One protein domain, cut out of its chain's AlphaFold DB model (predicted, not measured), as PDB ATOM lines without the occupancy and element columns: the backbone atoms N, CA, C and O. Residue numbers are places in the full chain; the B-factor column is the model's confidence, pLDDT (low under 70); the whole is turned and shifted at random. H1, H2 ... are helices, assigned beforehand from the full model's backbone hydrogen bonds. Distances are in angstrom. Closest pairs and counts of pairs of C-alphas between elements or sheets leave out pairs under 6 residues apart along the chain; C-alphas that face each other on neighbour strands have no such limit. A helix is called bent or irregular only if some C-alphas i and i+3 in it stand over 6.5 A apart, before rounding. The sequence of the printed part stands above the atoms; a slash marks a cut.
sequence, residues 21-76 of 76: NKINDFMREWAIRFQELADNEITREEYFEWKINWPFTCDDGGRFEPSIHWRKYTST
ATOM      1  N   ASN A  21      47.292  51.268  25.064       88.88
ATOM      2  CA  ASN A  21      46.906  52.029  26.253       88.88
ATOM      3  C   ASN A  21      46.598  51.083  27.419       88.88
ATOM      4  O   ASN A  21      47.174  51.225  28.490       88.88
ATOM      5  N   LYS A  22      45.800  50.036  27.168       87.00
ATOM      6  CA  LYS A  22      45.467  49.035  28.195       87.00
ATOM      7  C   LYS A  22      46.694  48.276  28.697       87.00
ATOM      8  O   LYS A  22      46.776  47.977  29.882       87.00
ATOM      9  N   ILE A  23      47.642  47.961  27.813       90.06
ATOM     10  CA  ILE A  23      48.898  47.324  28.225       90.06
ATOM     11  C   ILE A  23      49.746  48.262  29.055       90.06
ATOM     12  O   ILE A  23      50.305  47.834  30.054       90.06
ATOM     13  N   ASN A  24      49.877  49.513  28.643       91.38
ATOM     14  CA  ASN A  24      50.690  50.471  29.368       91.38
ATOM     15  C   ASN A  24      50.159  50.678  30.795       91.38
ATOM     16  O   ASN A  24      50.952  50.703  31.733       91.38
ATOM     17  N   ASP A  25      48.837  50.743  30.960       91.31
ATOM     18  CA  ASP A  25      48.198  50.848  32.275       91.31
ATOM     19  C   ASP A  25      48.452  49.588  33.115       91.31
ATOM     20  O   ASP A  25      48.920  49.684  34.249       91.31
ATOM     21  N   PHE A  26      48.270  48.401  32.522       92.62
ATOM     22  CA  PHE A  26      48.601  47.133  33.178       92.62
ATOM     23  C   PHE A  26      50.072  47.068  33.609       92.62
ATOM     24  O   PHE A  26      50.368  46.700  34.738       92.62
ATOM     25  N   MET A  27      51.008  47.437  32.729       93.44
ATOM     26  CA  MET A  27      52.447  47.350  32.997       93.44
ATOM     27  C   MET A  27      52.896  48.324  34.090       93.44
ATOM     28  O   MET A  27      53.812  48.002  34.848       93.44
ATOM     29  N   ARG A  28      52.259  49.498  34.193       92.38
ATOM     30  CA  ARG A  28      52.517  50.467  35.268       92.38
ATOM     31  C   ARG A  28      52.133  49.906  36.628       92.38
ATOM     32  O   ARG A  28      52.949  49.936  37.543       92.38
ATOM     33  N   GLU A  29      50.927  49.368  36.745       93.38
ATOM     34  CA  GLU A  29      50.464  48.780  38.000       93.38
ATOM     35  C   GLU A  29      51.214  47.484  38.325       93.38
ATOM     36  O   GLU A  29      51.615  47.257  39.464       93.38
ATOM     37  N   TRP A  30      51.505  46.671  37.307       94.19
ATOM     38  CA  TRP A  30      52.317  45.467  37.441       94.19
ATOM     39  C   TRP A  30      53.681  45.750  38.064       94.19
ATOM     40  O   TRP A  30      54.102  44.997  38.935       94.19
ATOM     41  N   ALA A  31      54.354  46.834  37.668       94.75
ATOM     42  CA  ALA A  31      55.640  47.204  38.252       94.75
ATOM     43  C   ALA A  31      55.533  47.483  39.764       94.75
ATOM     44  O   ALA A  31      56.414  47.075  40.517       94.75
ATOM     45  N   ILE A  32      54.440  48.114  40.210       93.75
ATOM     46  CA  ILE A  32      54.169  48.379  41.631       93.75
ATOM     47  C   ILE A  32      53.949  47.060  42.374       93.75
ATOM     48  O   ILE A  32      54.655  46.766  43.333       93.75
ATOM     49  N   ARG A  33      53.024  46.222  41.894       94.25
ATOM     50  CA  ARG A  33      52.675  44.946  42.543       94.25
ATOM     51  C   ARG A  33      53.834  43.954  42.545       94.25
ATOM     52  O   ARG A  33      53.980  43.161  43.468       94.25
ATOM     53  N   PHE A  34      54.662  43.980  41.502       95.00
ATOM     54  CA  PHE A  34      55.876  43.178  41.430       95.00
ATOM     55  C   PHE A  34      56.885  43.597  42.504       95.00
ATOM     56  O   PHE A  34      57.498  42.728  43.119       95.00
ATOM     57  N   GLN A  35      57.021  44.903  42.756       95.81
ATOM     58  CA  GLN A  35      57.857  45.419  43.836       95.81
ATOM     59  C   GLN A  35      57.281  45.056  45.214       95.81
ATOM     60  O   GLN A  35      58.004  44.484  46.019       95.81
ATOM     61  N   GLU A  36      55.979  45.255  45.449       94.19
ATOM     62  CA  GLU A  36      55.311  44.844  46.701       94.19
ATOM     63  C   GLU A  36      55.483  43.338  46.975       94.19
ATOM     64  O   GLU A  36      55.703  42.923  48.113       94.19
ATOM     65  N   LEU A  37      55.422  42.500  45.932       95.31
ATOM     66  CA  LEU A  37      55.679  41.064  46.052       95.31
ATOM     67  C   LEU A  37      57.149  40.773  46.395       95.31
ATOM     68  O   LEU A  37      57.420  39.878  47.194       95.31
ATOM     69  N   ALA A  38      58.097  41.499  45.795       95.88
ATOM     70  CA  ALA A  38      59.524  41.352  46.085       95.88
ATOM     71  C   ALA A  38      59.867  41.779  47.522       95.88
ATOM     72  O   ALA A  38      60.691  41.134  48.175       95.88
ATOM     73  N   ASP A  39      59.180  42.803  48.026       96.38
ATOM     74  CA  ASP A  39      59.321  43.327  49.386       96.38
ATOM     75  C   ASP A  39      58.516  42.514  50.425       96.38
ATOM     76  O   ASP A  39      58.598  42.778  51.623       96.38
ATOM     77  N   ASN A  40      57.805  41.461  49.993       94.56
ATOM     78  CA  ASN A  40      56.898  40.632  50.802       94.56
ATOM     79  C   ASN A  40      55.752  41.419  51.473       94.56
ATOM     80  O   ASN A  40      55.220  40.985  52.495       94.56
ATOM     81  N   GLU A  41      55.344  42.554  50.903       94.12
ATOM     82  CA  GLU A  41      54.191  43.341  51.364       94.12
ATOM     83  C   GLU A  41      52.843  42.738  50.945       94.12
ATOM     84  O   GLU A  41      51.796  43.106  51.486       94.12
ATOM     85  N   ILE A  42      52.869  41.851  49.948       94.31
ATOM     86  CA  ILE A  42      51.731  41.053  49.490       94.31
ATOM     87  C   ILE A  42      52.159  39.602  49.312       94.31
ATOM     88  O   ILE A  42      53.316  39.310  48.987       94.31
ATOM     89  N   THR A  43      51.227  38.671  49.492       95.25
ATOM     90  CA  THR A  43      51.507  37.254  49.250       95.25
ATOM     91  C   THR A  43      51.433  36.913  47.763       95.25
ATOM     92  O   THR A  43      50.865  37.635  46.938       95.25
ATOM     93  N   ARG A  44      51.982  35.751  47.397       94.75
ATOM     94  CA  ARG A  44      51.891  35.241  46.024       94.75
ATOM     95  C   ARG A  44      50.440  34.991  45.601       94.75
ATOM     96  O   ARG A  44      50.117  35.160  44.427       94.75
ATOM     97  N   GLU A  45      49.587  34.588  46.538       95.31
ATOM     98  CA  GLU A  45      48.155  34.379  46.323       95.31
ATOM     99  C   GLU A  45      47.446  35.707  46.052       95.31
ATOM    100  O   GLU A  45      46.691  35.799  45.091       95.31
ATOM    101  N   GLU A  46      47.736  36.751  46.831       94.44
ATOM    102  CA  GLU A  46      47.175  38.091  46.610       94.44
ATOM    103  C   GLU A  46      47.599  38.661  45.255       94.44
ATOM    104  O   GLU A  46      46.767  39.150  44.493       94.44
ATOM    105  N   TYR A  47      48.878  38.520  44.901       94.75
ATOM    106  CA  TYR A  47      49.386  38.912  43.589       94.75
ATOM    107  C   TYR A  47      48.726  38.127  42.440       94.75
ATOM    108  O   TYR A  47      48.471  38.680  41.366       94.75
ATOM    109  N   PHE A  48      48.429  36.837  42.638       95.44
ATOM    110  CA  PHE A  48      47.718  36.027  41.649       95.44
ATOM    111  C   PHE A  48      46.267  36.491  41.468       95.44
ATOM    112  O   PHE A  48      45.844  36.711  40.331       95.44
ATOM    113  N   GLU A  49      45.543  36.702  42.570       94.88
ATOM    114  CA  GLU A  49      44.168  37.217  42.565       94.88
ATOM    115  C   GLU A  49      44.082  38.615  41.943       94.88
ATOM    116  O   GLU A  49      43.182  38.885  41.146       94.88
ATOM    117  N   TRP A  50      45.050  39.489  42.228       94.56
ATOM    118  CA  TRP A  50      45.167  40.783  41.560       94.56
ATOM    119  C   TRP A  50      45.295  40.614  40.043       94.56
ATOM    120  O   TRP A  50      44.526  41.203  39.282       94.56
ATOM    121  N   LYS A  51      46.243  39.781  39.597       94.12
ATOM    122  CA  LYS A  51      46.600  39.654  38.180       94.12
ATOM    123  C   LYS A  51      45.483  39.040  37.338       94.12
ATOM    124  O   LYS A  51      45.302  39.451  36.194       94.12
ATOM    125  N   ILE A  52      44.763  38.049  37.866       95.12
ATOM    126  CA  ILE A  52      43.709  37.344  37.119       95.12
ATOM    127  C   ILE A  52      42.423  38.169  36.989       95.12
ATOM    128  O   ILE A  52      41.720  38.046  35.990       95.12
ATOM    129  N   ASN A  53      42.145  39.036  37.966       93.25
ATOM    130  CA  ASN A  53      40.944  39.868  37.998       93.25
ATOM    131  C   ASN A  53      41.168  41.288  37.438       93.25
ATOM    132  O   ASN A  53      40.231  42.089  37.392       93.25
ATOM    133  N   TRP A  54      42.381  41.616  36.980       91.88
ATOM    134  CA  TRP A  54      42.663  42.891  36.320       91.88
ATOM    135  C   TRP A  54      41.798  43.030  35.049       91.88
ATOM    136  O   TRP A  54      41.734  42.087  34.256       91.88
ATOM    137  N   PRO A  55      41.115  44.167  34.804       92.56
ATOM    138  CA  PRO A  55      41.304  45.488  35.416       92.56
ATOM    139  C   PRO A  55      40.408  45.799  36.622       92.56
ATOM    140  O   PRO A  55      40.465  46.907  37.138       92.56
ATOM    141  N   PHE A  56      39.566  44.877  37.089       91.62
ATOM    142  CA  PHE A  56      38.635  45.156  38.194       91.62
ATOM    143  C   PHE A  56      39.327  45.278  39.557       91.62
ATOM    144  O   PHE A  56      38.751  45.821  40.497       91.62
ATOM    145  N   THR A  57      40.557  44.782  39.651       92.00
ATOM    146  CA  THR A  57      41.474  44.915  40.789       92.00
ATOM    147  C   THR A  57      42.406  46.125  40.687       92.00
ATOM    148  O   THR A  57      43.198  46.333  41.604       92.00
ATOM    149  N   CYS A  58      42.322  46.904  39.598       90.19
ATOM    150  CA  CYS A  58      43.160  48.079  39.369       90.19
ATOM    151  C   CYS A  58      42.828  49.193  40.361       90.19
ATOM    152  O   CYS A  58      41.679  49.635  40.434       90.19
ATOM    153  N   ASP A  59      43.842  49.665  41.082       87.50
ATOM    154  CA  ASP A  59      43.742  50.803  42.003       87.50
ATOM    155  C   ASP A  59      44.524  52.048  41.523       87.50
ATOM    156  O   ASP A  59      44.543  53.065  42.217       87.50
ATOM    157  N   ASP A  60      45.179  51.987  40.351       82.50
ATOM    158  CA  ASP A  60      46.121  53.000  39.816       82.50
ATOM    159  C   ASP A  60      47.107  53.522  40.884       82.50
ATOM    160  O   ASP A  60      47.340  54.726  41.021       82.50
ATOM    161  N   GLY A  61      47.649  52.615  41.706       76.19
ATOM    162  CA  GLY A  61      48.555  52.978  42.798       76.19
ATOM    163  C   GLY A  61      47.861  53.725  43.942       76.19
ATOM    164  O   GLY A  61      48.468  54.597  44.563       76.19
ATOM    165  N   GLY A  62      46.585  53.420  44.196       77.31
ATOM    166  CA  GLY A  62      45.771  53.995  45.272       77.31
ATOM    167  C   GLY A  62      44.968  55.243  44.888       77.31
ATOM    168  O   GLY A  62      44.437  55.922  45.765       77.31
ATOM    169  N   ARG A  63      44.874  55.578  43.596       81.00
ATOM    170  CA  ARG A  63      44.063  56.712  43.109       81.00
ATOM    171  C   ARG A  63      42.593  56.357  42.916       81.00
ATOM    172  O   ARG A  63      41.757  57.259  42.927       81.00
ATOM    173  N   PHE A  64      42.287  55.074  42.740       82.81
ATOM    174  CA  PHE A  64      40.928  54.566  42.595       82.81
ATOM    175  C   PHE A  64      40.685  53.396  43.543       82.81
ATOM    176  O   PHE A  64      41.604  52.660  43.893       82.81
ATOM    177  N   GLU A  65      39.427  53.221  43.940       84.50
ATOM    178  CA  GLU A  65      39.003  52.050  44.700       84.50
ATOM    179  C   GLU A  65      38.697  50.896  43.726       84.50
ATOM    180  O   GLU A  65      37.870  51.067  42.820       84.50
ATOM    181  N   PRO A  66      39.359  49.731  43.865       90.00
ATOM    182  CA  PRO A  66      39.131  48.600  42.980       90.00
ATOM    183  C   PRO A  66      37.751  47.983  43.230       90.00
ATOM    184  O   PRO A  66      37.285  47.855  44.361       90.00
ATOM    185  N   SER A  67      37.095  47.532  42.161       91.12
ATOM    186  CA  SER A  67      35.793  46.855  42.260       91.12
ATOM    187  C   SER A  67      35.907  45.453  42.868       91.12
ATOM    188  O   SER A  67      34.964  44.970  43.492       91.12
ATOM    189  N   ILE A  68      37.056  44.795  42.693       90.94
ATOM    190  CA  ILE A  68      37.383  43.511  43.316       90.94
ATOM    191  C   ILE A  68      38.529  43.726  44.298       90.94
ATOM    192  O   ILE A  68      39.629  44.129  43.923       90.94
ATOM    193  N   HIS A  69      38.268  43.416  45.564       90.31
ATOM    194  CA  HIS A  69      39.278  43.458  46.611       90.31
ATOM    195  C   HIS A  69      40.137  42.195  46.540       90.31
ATOM    196  O   HIS A  69      39.637  41.086  46.717       90.31
ATOM    197  N   TRP A  70      41.427  42.375  46.275       91.31
ATOM    198  CA  TRP A  70      42.411  41.293  46.167       91.31
ATOM    199  C   TRP A  70      43.386  41.263  47.349       91.31
ATOM    200  O   TRP A  70      43.887  40.199  47.705       91.31
ATOM    201  N   ARG A  71      43.630  42.423  47.978       88.94
ATOM    202  CA  ARG A  71      44.469  42.553  49.173       88.94
ATOM    203  C   ARG A  71      43.642  42.201  50.401       88.94
ATOM    204  O   ARG A  71      42.566  42.766  50.616       88.94
ATOM    205  N   LYS A  72      44.120  41.260  51.206       85.00
ATOM    206  CA  LYS A  72      43.477  40.911  52.468       85.00
ATOM    207  C   LYS A  72      43.866  41.971  53.489       85.00
ATOM    208  O   LYS A  72      45.040  42.287  53.651       85.00
ATOM    209  N   TYR A  73      42.883  42.528  54.191       71.69
ATOM    210  CA  TYR A  73      43.178  43.412  55.312       71.69
ATOM    211  C   TYR A  73      43.953  42.619  56.364       71.69
ATOM    212  O   TYR A  73      43.448  41.632  56.903       71.69
ATOM    213  N   THR A  74      45.168  43.055  56.683       60.09
ATOM    214  CA  THR A  74      45.827  42.651  57.921       60.09
ATOM    215  C   THR A  74      45.044  43.272  59.069       60.09
ATOM    216  O   THR A  74      45.246  44.440  59.402       60.09
ATOM    217  N   SER A  75      44.100  42.520  59.642       41.94
ATOM    218  CA  SER A  75      43.512  42.858  60.938       41.94
ATOM    219  C   SER A  75      44.656  42.963  61.947       41.94
ATOM    220  O   SER A  75      45.267  41.953  62.289       41.94
ATOM    221  N   THR A  76      44.996  44.194  62.326       37.22
ATOM    222  CA  THR A  76      45.846  44.479  63.489       37.22
ATOM    223  C   THR A  76      45.006  44.361  64.749       37.22
ATOM    224  O   THR A  76      43.839  44.816  64.703       37.22
TER     225      THR A  76
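What this domain is: This is residues 21 to 76 of the 76 residues of the protein "Helix-turn-helix protein" of human gut metagenome (UniProt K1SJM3). A long helix, H1, and a shorter one, H2, run nearly side by side in opposite ways, joined by a tight turn at one end. After H2 the remaining residues, 54 to 76, make a long loop that folds back past H2 and ends as a tail leading to Thr 76. The printed part has 56 residues, with two named helices in the order H1, H2 and no named strand; the class is all helix, with 28 of the 56 residues in the helices. The whole is compact by its radius of gyration of the C-alphas, 10.9 A, yet elongated in outline, spanning 37 by 23 by 20 A.

How they stand to each other: H1, residues 21 to 38, is the longest helix. H2, residues 44 to 53, only just touches it, with 3 pairs of C-alphas within 8 A. H1 touches H2 with residues 33 to 37 alone. The closest C-alphas of the two helices are those of Leu 37 and Arg 44, 6.9 A apart. Their lines stand at a shallow tilt of 11 degrees, and they run opposite ways as a helical hairpin, with centres 12.1 A apart. In H2 every O i to N i+4 pair is within hydrogen-bond range; in H1 13 of 14 are.

Where its parts are: H1 runs 25.8 A from C-alpha 21 at (46.906, 52.029, 26.253) to C-alpha 38 at (59.524, 41.352, 46.085). H2 runs 14.3 A and ends at C-alpha 53, at (40.944, 39.868, 37.998). Neither helix is bent.

The domain as a whole: The C-alphas farthest apart are those of Asn 21 and Thr 76, 38.0 A. The printed part has no cut and ends at the chain's last residue. The link from H1 to H2 is tight, with 5 residues. Residues 54 to 76 hold no named element; their C-alphas lie 6 to 21 A from the mean of all C-alphas. The mean pLDDT of the printed part is 88.6, and residues 74 to 76 are under 70.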